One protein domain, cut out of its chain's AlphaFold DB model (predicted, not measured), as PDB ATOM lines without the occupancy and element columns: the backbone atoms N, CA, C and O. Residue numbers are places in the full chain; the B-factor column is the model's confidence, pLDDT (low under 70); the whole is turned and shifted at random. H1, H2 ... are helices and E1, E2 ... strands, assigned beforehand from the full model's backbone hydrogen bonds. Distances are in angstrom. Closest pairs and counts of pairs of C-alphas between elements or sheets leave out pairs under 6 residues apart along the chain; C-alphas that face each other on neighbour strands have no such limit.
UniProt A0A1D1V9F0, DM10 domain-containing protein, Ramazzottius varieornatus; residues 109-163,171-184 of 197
ATOM      1  N   ASP A 109      20.307 -23.539  51.946       75.81
ATOM      2  CA  ASP A 109      19.496 -23.417  53.164       75.81
ATOM      3  C   ASP A 109      19.992 -24.405  54.235       75.81
ATOM      4  O   ASP A 109      19.544 -25.549  54.351       75.81
ATOM      5  N   LEU A 110      20.954 -23.939  55.036       74.81
ATOM      6  CA  LEU A 110      21.575 -24.708  56.113       74.81
ATOM      7  C   LEU A 110      20.549 -25.174  57.145       74.81
ATOM      8  O   LEU A 110      20.740 -26.214  57.767       74.81
ATOM      9  N   ARG A 111      19.461 -24.422  57.345       78.12
ATOM     10  CA  ARG A 111      18.418 -24.800  58.302       78.12
ATOM     11  C   ARG A 111      17.694 -26.050  57.817       78.12
ATOM     12  O   ARG A 111      17.433 -26.942  58.617       78.12
ATOM     13  N   LYS A 112      17.382 -26.111  56.523       75.44
ATOM     14  CA  LYS A 112      16.733 -27.266  55.902       75.44
ATOM     15  C   LYS A 112      17.642 -28.488  55.952       75.44
ATOM     16  O   LYS A 112      17.222 -29.514  56.468       75.44
ATOM     17  N   TYR A 113      18.912 -28.323  55.587       72.44
ATOM     18  CA  TYR A 113      19.925 -29.371  55.723       72.44
ATOM     19  C   TYR A 113      20.033 -29.903  57.166       72.44
ATOM     20  O   TYR A 113      19.914 -31.094  57.402       72.44
ATOM     21  N   LEU A 114      20.170 -29.029  58.166       75.88
ATOM     22  CA  LEU A 114      20.380 -29.450  59.560       75.88
ATOM     23  C   LEU A 114      19.142 -30.037  60.256       75.88
ATOM     24  O   LEU A 114      19.284 -30.740  61.257       75.88
ATOM     25  N   LEU A 115      17.931 -29.692  59.812       75.19
ATOM     26  CA  LEU A 115      16.686 -30.167  60.432       75.19
ATOM     27  C   LEU A 115      16.092 -31.377  59.718       75.19
ATOM     28  O   LEU A 115      15.399 -32.164  60.355       75.19
ATOM     29  N   VAL A 116      16.324 -31.493  58.413       71.06
ATOM     30  CA  VAL A 116      15.741 -32.536  57.572       71.06
ATOM     31  C   VAL A 116      16.757 -33.649  57.304       71.06
ATOM     32  O   VAL A 116      16.352 -34.798  57.230       71.06
ATOM     33  N   ASP A 117      18.058 -33.365  57.273       65.31
ATOM     34  CA  ASP A 117      19.117 -34.346  56.977       65.31
ATOM     35  C   ASP A 117      19.833 -34.836  58.254       65.31
ATOM     36  O   ASP A 117      21.058 -34.943  58.308       65.31
ATOM     37  N   GLN A 118      19.082 -35.059  59.342       63.84
ATOM     38  CA  GLN A 118      19.668 -35.484  60.626       63.84
ATOM     39  C   GLN A 118      20.125 -36.948  60.635       63.84
ATOM     40  O   GLN A 118      21.056 -37.276  61.371       63.84
ATOM     41  N   ASP A 119      19.532 -37.795  59.791       61.72
ATOM     42  CA  ASP A 119      19.820 -39.226  59.734       61.72
ATOM     43  C   ASP A 119      20.517 -39.582  58.412       61.72
ATOM     44  O   ASP A 119      19.901 -39.698  57.359       61.72
ATOM     45  N   PHE A 120      21.836 -39.789  58.478       58.12
ATOM     46  CA  PHE A 120      22.688 -40.145  57.330       58.12
ATOM     47  C   PHE A 120      22.299 -41.472  56.641       58.12
ATOM     48  O   PHE A 120      22.775 -41.748  55.539       58.12
ATOM     49  N   GLU A 121      21.503 -42.317  57.304       59.38
ATOM     50  CA  GLU A 121      21.106 -43.644  56.812       59.38
ATOM     51  C   GLU A 121      19.791 -43.629  56.020       59.38
ATOM     52  O   GLU A 121      19.650 -44.430  55.095       59.38
ATOM     53  N   ASP A 122      18.885 -42.690  56.308       60.66
ATOM     54  CA  ASP A 122      17.600 -42.541  55.622       60.66
ATOM     55  C   ASP A 122      17.485 -41.114  55.068       60.66
ATOM     56  O   ASP A 122      17.044 -40.205  55.777       60.66
ATOM     57  N   PRO A 123      17.868 -40.871  53.798       64.62
ATOM     58  CA  PRO A 123      17.692 -39.557  53.206       64.62
ATOM     59  C   PRO A 123      16.202 -39.226  53.206       64.62
ATOM     60  O   PRO A 123      15.399 -39.967  52.625       64.62
ATOM     61  N   ASN A 124      15.846 -38.104  53.833       74.88
ATOM     62  CA  ASN A 124      14.479 -37.603  53.920       74.88
ATOM     63  C   ASN A 124      13.958 -37.259  52.517       74.88
ATOM     64  O   ASN A 124      14.033 -36.135  52.020       74.88
ATOM     65  N   SER A 125      13.456 -38.287  51.846       83.25
ATOM     66  CA  SER A 125      13.054 -38.261  50.454       83.25
ATOM     67  C   SER A 125      11.726 -38.986  50.298       83.25
ATOM     68  O   SER A 125      11.506 -40.081  50.815       83.25
ATOM     69  N   LEU A 126      10.801 -38.343  49.596       87.06
ATOM     70  CA  LEU A 126       9.486 -38.896  49.315       87.06
ATOM     71  C   LEU A 126       9.544 -39.620  47.977       87.06
ATOM     72  O   LEU A 126       9.868 -39.021  46.952       87.06
ATOM     73  N   VAL A 127       9.238 -40.914  47.986       88.94
ATOM     74  CA  VAL A 127       9.332 -41.769  46.801       88.94
ATOM     75  C   VAL A 127       7.938 -42.183  46.345       88.94
ATOM     76  O   VAL A 127       7.193 -42.829  47.080       88.94
ATOM     77  N   PHE A 128       7.604 -41.863  45.100       89.75
ATOM     78  CA  PHE A 128       6.319 -42.150  44.475       89.75
ATOM     79  C   PHE A 128       6.499 -43.029  43.239       89.75
ATOM     80  O   PHE A 128       7.459 -42.887  42.483       89.75
ATOM     81  N   SER A 129       5.547 -43.930  43.001       89.25
ATOM     82  CA  SER A 129       5.448 -44.650  41.729       89.25
ATOM     83  C   SER A 129       4.556 -43.851  40.789       89.25
ATOM     84  O   SER A 129       3.388 -43.632  41.103       89.25
ATOM     85  N   VAL A 130       5.079 -43.455  39.631       89.50
ATOM     86  CA  VAL A 130       4.355 -42.615  38.667       89.50
ATOM     87  C   VAL A 130       4.334 -43.247  37.276       89.50
ATOM     88  O   VAL A 130       5.212 -44.028  36.902       89.50
ATOM     89  N   LYS A 131       3.294 -42.923  36.508       87.50
ATOM     90  CA  LYS A 131       3.137 -43.293  35.099       87.50
ATOM     91  C   LYS A 131       2.825 -42.048  34.290       87.50
ATOM     92  O   LYS A 131       2.122 -41.163  34.768       87.50
ATOM     93  N   MET A 132       3.322 -42.014  33.061       83.94
ATOM     94  CA  MET A 132       2.990 -40.952  32.123       83.94
ATOM     95  C   MET A 132       1.559 -41.148  31.607       83.94
ATOM     96  O   MET A 132       1.193 -42.248  31.195       83.94
ATOM     97  N   ILE A 133       0.758 -40.083  31.630       88.06
ATOM     98  CA  ILE A 133      -0.558 -40.053  30.986       88.06
ATOM     99  C   ILE A 133      -0.325 -39.625  29.535       88.06
ATOM    100  O   ILE A 133       0.019 -38.476  29.280       88.06
ATOM    101  N   THR A 134      -0.444 -40.564  28.601       86.56
ATOM    102  CA  THR A 134      -0.227 -40.344  27.165       86.56
ATOM    103  C   THR A 134      -1.054 -41.339  26.354       86.56
ATOM    104  O   THR A 134      -1.376 -42.424  26.847       86.56
ATOM    105  N   ASP A 135      -1.388 -40.968  25.120       87.31
ATOM    106  CA  ASP A 135      -2.086 -41.830  24.161       87.31
ATOM    107  C   ASP A 135      -1.147 -42.886  23.543       87.31
ATOM    108  O   ASP A 135      -1.597 -43.902  23.006       87.31
ATOM    109  N   ASP A 136       0.170 -42.691  23.662       85.38
ATOM    110  CA  ASP A 136       1.174 -43.633  23.176       85.38
ATOM    111  C   ASP A 136       1.260 -44.880  24.066       85.38
ATOM    112  O   ASP A 136       1.745 -44.851  25.200       85.38
ATOM    113  N   ALA A 137       0.867 -46.031  23.515       79.44
ATOM    114  CA  ALA A 137       0.844 -47.309  24.234       79.44
ATOM    115  C   ALA A 137       2.220 -47.743  24.782       79.44
ATOM    116  O   ALA A 137       2.300 -48.456  25.784       79.44
ATOM    117  N   ILE A 138       3.311 -47.319  24.135       79.75
ATOM    118  CA  ILE A 138       4.679 -47.617  24.577       79.75
ATOM    119  C   ILE A 138       5.014 -46.805  25.827       79.75
ATOM    120  O   ILE A 138       5.504 -47.377  26.802       79.75
ATOM    121  N   ASP A 139       4.712 -45.511  25.834       79.25
ATOM    122  CA  ASP A 139       5.082 -44.597  26.915       79.25
ATOM    123  C   ASP A 139       4.130 -44.704  28.111       79.25
ATOM    124  O   ASP A 139       4.589 -44.726  29.254       79.25
ATOM    125  N   GLY A 140       2.838 -44.957  27.875       81.50
ATOM    126  CA  GLY A 140       1.869 -45.277  28.930       81.50
ATOM    127  C   GLY A 140       2.137 -46.616  29.637       81.50
ATOM    128  O   GLY A 140       1.662 -46.851  30.753       81.50
ATOM    129  N   SER A 141       2.929 -47.507  29.023       80.31
ATOM    130  CA  SER A 141       3.347 -48.773  29.644       80.31
ATOM    131  C   SER A 141       4.571 -48.646  30.561       80.31
ATOM    132  O   SER A 141       4.854 -49.572  31.328       80.31
ATOM    133  N   ARG A 142       5.302 -47.522  30.502       84.50
ATOM    134  CA  ARG A 142       6.519 -47.303  31.297       84.50
ATOM    135  C   ARG A 142       6.161 -46.926  32.732       84.50
ATOM    136  O   ARG A 142       5.247 -46.145  32.979       84.50
ATOM    137  N   ASN A 143       6.893 -47.501  33.684       84.75
ATOM    138  CA  ASN A 143       6.766 -47.180  35.103       84.75
ATOM    139  C   ASN A 143       7.966 -46.343  35.523       84.75
ATOM    140  O   ASN A 143       9.103 -46.719  35.239       84.75
ATOM    141  N   PHE A 144       7.721 -45.273  36.264       87.88
ATOM    142  CA  PHE A 144       8.763 -44.412  36.796       87.88
ATOM    143  C   PHE A 144       8.689 -44.370  38.321       87.88
ATOM    144  O   PHE A 144       7.640 -44.597  38.928       87.88
ATOM    145  N   ILE A 145       9.825 -44.080  38.938       89.25
ATOM    146  CA  ILE A 145       9.911 -43.644  40.323       89.25
ATOM    147  C   ILE A 145      10.211 -42.152  40.300       89.25
ATOM    148  O   ILE A 145      11.178 -41.733  39.670       89.25
ATOM    149  N   MET A 146       9.396 -41.378  41.003       89.50
ATOM    150  CA  MET A 146       9.667 -39.981  41.308       89.50
ATOM    151  C   MET A 146      10.148 -39.891  42.753       89.50
ATOM    152  O   MET A 146       9.456 -40.346  43.661       89.50
ATOM    153  N   THR A 147      11.315 -39.304  42.961       89.31
ATOM    154  CA  THR A 147      11.885 -39.025  44.277       89.31
ATOM    155  C   THR A 147      11.921 -37.518  44.471       89.31
ATOM    156  O   THR A 147      12.547 -36.818  43.681       89.31
ATOM    157  N   TYR A 148      11.255 -37.025  45.508       88.62
ATOM    158  CA  TYR A 148      11.330 -35.637  45.946       88.62
ATOM    159  C   TYR A 148      12.228 -35.550  47.174       88.62
ATOM    160  O   TYR A 148      11.976 -36.223  48.175       88.62
ATOM    161  N   SER A 149      13.288 -34.761  47.087       86.00
ATOM    162  CA  SER A 149      14.260 -34.595  48.160       86.00
ATOM    163  C   SER A 149      13.852 -33.426  49.053       86.00
ATOM    164  O   SER A 149      13.748 -32.285  48.606       86.00
ATOM    165  N   LEU A 150      13.612 -33.698  50.339       82.50
ATOM    166  CA  LEU A 150      13.186 -32.671  51.292       82.50
ATOM    167  C   LEU A 150      14.333 -31.743  51.702       82.50
ATOM    168  O   LEU A 150      14.077 -30.716  52.320       82.50
ATOM    169  N   ASN A 151      15.581 -32.053  51.354       76.56
ATOM    170  CA  ASN A 151      16.733 -31.225  51.710       76.56
ATOM    171  C   ASN A 151      16.880 -30.032  50.763       76.56
ATOM    172  O   ASN A 151      17.080 -28.906  51.209       76.56
ATOM    173  N   ASP A 152      16.692 -30.255  49.466       76.00
ATOM    174  CA  ASP A 152      16.950 -29.292  48.392       76.00
ATOM    175  C   ASP A 152      15.722 -29.017  47.509       76.00
ATOM    176  O   ASP A 152      15.852 -28.253  46.570       76.00
ATOM    177  N   ASP A 153      14.550 -29.603  47.798       83.38
ATOM    178  CA  ASP A 153      13.315 -29.518  46.982       83.38
ATOM    179  C   ASP A 153      13.470 -30.042  45.544       83.38
ATOM    180  O   ASP A 153      12.602 -29.835  44.695       83.38
ATOM    181  N   GLY A 154      14.565 -30.748  45.261       83.62
ATOM    182  CA  GLY A 154      14.827 -31.329  43.954       83.62
ATOM    183  C   GLY A 154      13.929 -32.533  43.680       83.62
ATOM    184  O   GLY A 154      13.666 -33.362  44.559       83.62
ATOM    185  N   VAL A 155      13.492 -32.673  42.426       88.88
ATOM    186  CA  VAL A 155      12.754 -33.847  41.947       88.88
ATOM    187  C   VAL A 155      13.646 -34.663  41.021       88.88
ATOM    188  O   VAL A 155      14.173 -34.160  40.036       88.88
ATOM    189  N   CYS A 156      13.760 -35.961  41.281       86.31
ATOM    190  CA  CYS A 156      14.409 -36.910  40.386       86.31
ATOM    191  C   CYS A 156      13.389 -37.926  39.867       86.31
ATOM    192  O   CYS A 156      12.711 -38.584  40.654       86.31
ATOM    193  N   VAL A 157      13.291 -38.087  38.548       88.88
ATOM    194  CA  VAL A 157      12.437 -39.097  37.912       88.88
ATOM    195  C   VAL A 157      13.315 -40.140  37.231       88.88
ATOM    196  O   VAL A 157      14.122 -39.815  36.360       88.88
ATOM    197  N   LYS A 158      13.142 -41.405  37.624       86.31
ATOM    198  CA  LYS A 158      13.893 -42.551  37.094       86.31
ATOM    199  C   LYS A 158      12.957 -43.597  36.511       86.31
ATOM    200  O   LYS A 158      11.943 -43.938  37.119       86.31
ATOM    201  N   GLU A 159      13.307 -44.164  35.362       85.38
ATOM    202  CA  GLU A 159      12.557 -45.288  34.793       85.38
ATOM    203  C   GLU A 159      12.829 -46.576  35.586       85.38
ATOM    204  O   GLU A 159      13.978 -46.966  35.809       85.38
ATOM    205  N   ARG A 160      11.770 -47.289  35.990       75.75
ATOM    206  CA  ARG A 160      11.915 -48.647  36.519       75.75
ATOM    207  C   ARG A 160      12.120 -49.621  35.373       75.75
ATOM    208  O   ARG A 160      11.179 -49.997  34.675       75.75
ATOM    209  N   VAL A 161      13.345 -50.118  35.252       66.88
ATOM    210  CA  VAL A 161      13.655 -51.229  34.356       66.88
ATOM    211  C   VAL A 161      12.958 -52.491  34.875       66.88
ATOM    212  O   VAL A 161      13.338 -53.060  35.897       66.88
ATOM    213  N   GLY A 162      11.910 -52.935  34.180       59.00
ATOM    214  CA  GLY A 162      11.259 -54.213  34.468       59.00
ATOM    215  C   GLY A 162      12.230 -55.387  34.295       59.00
ATOM    216  O   GLY A 162      13.121 -55.335  33.441       59.00
ATOM    217  N   ALA A 163      12.038 -56.453  35.083       52.47
ATOM    218  CA  ALA A 163      12.836 -57.687  35.127       52.47
ATOM    219  C   ALA A 163      12.821 -58.485  33.798       52.47
ATOM    220  O   ALA A 163      12.309 -59.595  33.712       52.47
ATOM    221  N   CYS A 171      19.608 -45.039  31.140       44.47
ATOM    222  CA  CYS A 171      18.928 -44.533  32.325       44.47
ATOM    223  C   CYS A 171      19.002 -43.007  32.218       44.47
ATOM    224  O   CYS A 171      19.975 -42.397  32.656       44.47
ATOM    225  N   SER A 172      18.053 -42.403  31.510       53.31
ATOM    226  CA  SER A 172      17.862 -40.959  31.543       53.31
ATOM    227  C   SER A 172      17.223 -40.629  32.887       53.31
ATOM    228  O   SER A 172      15.999 -40.613  33.010       53.31
ATOM    229  N   ASP A 173      18.059 -40.456  33.906       64.25
ATOM    230  CA  ASP A 173      17.638 -39.861  35.166       64.25
ATOM    231  C   ASP A 173      17.375 -38.378  34.879       64.25
ATOM    232  O   ASP A 173      18.294 -37.636  34.527       64.25
ATOM    233  N   LEU A 174      16.114 -37.955  34.967       77.38
ATOM    234  CA  LEU A 174      15.759 -36.546  34.834       77.38
ATOM    235  C   LEU A 174      15.773 -35.927  36.229       77.38
ATOM    236  O   LEU A 174      14.946 -36.282  37.069       77.38
ATOM    237  N   TYR A 175      16.723 -35.029  36.476       77.75
ATOM    238  CA  TYR A 175      16.720 -34.178  37.662       77.75
ATOM    239  C   TYR A 175      16.114 -32.825  37.298       77.75
ATOM    240  O   TYR A 175      16.553 -32.177  36.347       77.75
ATOM    241  N   LEU A 176      15.092 -32.431  38.045       80.12
ATOM    242  CA  LEU A 176      14.410 -31.155  37.934       80.12
ATOM    243  C   LEU A 176      14.762 -30.341  39.187       80.12
ATOM    244  O   LEU A 176      14.421 -30.777  40.293       80.12
ATOM    245  N   PRO A 177      15.464 -29.201  39.041       73.31
ATOM    246  CA  PRO A 177      15.737 -28.318  40.168       73.31
ATOM    247  C   PRO A 177      14.431 -27.677  40.674       73.31
ATOM    248  O   PRO A 177      13.463 -27.607  39.916       73.31
ATOM    249  N   PRO A 178      14.396 -27.161  41.913       72.12
ATOM    250  CA  PRO A 178      13.202 -26.522  42.483       72.12
ATOM    251  C   PRO A 178      12.642 -25.405  41.599       72.12
ATOM    252  O   PRO A 178      11.437 -25.345  41.364       72.12
ATOM    253  N   SER A 179      13.537 -24.598  41.020       68.81
ATOM    254  CA  SER A 179      13.200 -23.482  40.131       68.81
ATOM    255  C   SER A 179      12.426 -23.896  38.877       68.81
ATOM    256  O   SER A 179      11.713 -23.081  38.303       68.81
ATOM    257  N   PHE A 180      12.497 -25.167  38.464       70.44
ATOM    258  CA  PHE A 180      11.691 -25.683  37.355       70.44
ATOM    259  C   PHE A 180      10.182 -25.584  37.632       70.44
ATOM    260  O   PHE A 180       9.390 -25.442  36.702       70.44
ATOM    261  N   PHE A 181       9.770 -25.676  38.898       66.12
ATOM    262  CA  PHE A 181       8.360 -25.643  39.284       66.12
ATOM    263  C   PHE A 181       7.844 -24.230  39.575       66.12
ATOM    264  O   PHE A 181       6.635 -24.022  39.520       66.12
ATOM    265  N   ASP A 182       8.731 -23.260  39.813       64.94
ATOM    266  CA  ASP A 182       8.353 -21.865  40.084       64.94
ATOM    267  C   ASP A 182       7.756 -21.162  38.850       64.94
ATOM    268  O   ASP A 182       6.975 -20.220  38.983       64.94
ATOM    269  N   GLU A 183       8.068 -21.644  37.641       57.94
ATOM    270  CA  GLU A 183       7.489 -21.144  36.385       57.94
ATOM    271  C   GLU A 183       6.147 -21.807  36.017       57.94
ATOM    272  O   GLU A 183       5.488 -21.390  35.058       57.94
ATOM    273  N   TYR A 184       5.711 -22.836  36.753       51.41
ATOM    274  CA  TYR A 184       4.497 -23.580  36.423       51.41
ATOM    275  C   TYR A 184       3.266 -22.942  37.079       51.41
ATOM    276  O   TYR A 184       2.899 -23.247  38.213       51.41
TER     277      TYR A 184
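Overview. This is residues 109 to 163 and 171 to 184 of the 197 residues of the protein "DM10 domain-containing protein" of Ramazzottius varieornatus (UniProt A0A1D1V9F0). A small twisted wall of four antiparallel strands, in the order E1 - E2 - E3 - E4, has both faces bare of named helices; short H1 and H2 lie off it, away from each other. The 69 printed residues run H1, E1, E2, E3, E4, H2, mixed in class, with under half in named elements. The whole is loose, radius of gyration of the C-alphas 14.6 A, and flat, spanning 44 by 33 by 17 A.

Arrangement. Start at H1, residues 110 to 116, not on the sheet; every O i to N i+4 pair in it is within hydrogen-bond range. E1, residues 125 to 131, and E2, residues 143 to 149, form a hairpin; find N 128 and O 146, 2.8 A apart. E2 and E3, residues 155 to 159, form another, with N 147 and O 156 at 2.8 A; E1 E2 E3 are a meander, each strand the antiparallel neighbour of the one before. Edge strand E4, residues 174 to 176, is antiparallel to E3, with N 176 and O 155 at 2.8 A. H2, residues 179 to 182, is not on the sheet and is too short for an O i to N i+4 pair.

Along the chain. Find C-alpha 110 at (21.575, -24.708, 56.113), where H1 begins. E1 measures 19.0 A, E2 19.6 A and E3 13.5 A; H2 ends at C-alpha 182, (8.353, -21.865, 40.084).

Size, cuts and confidence. Residues 164 to 170 are not printed, and C-alphas 163 and 171 stand 14.8 A apart. The link from E1 to E2 is long, 11 residues. In this model 18 printed residues have pLDDT under 70, among them 117 to 123.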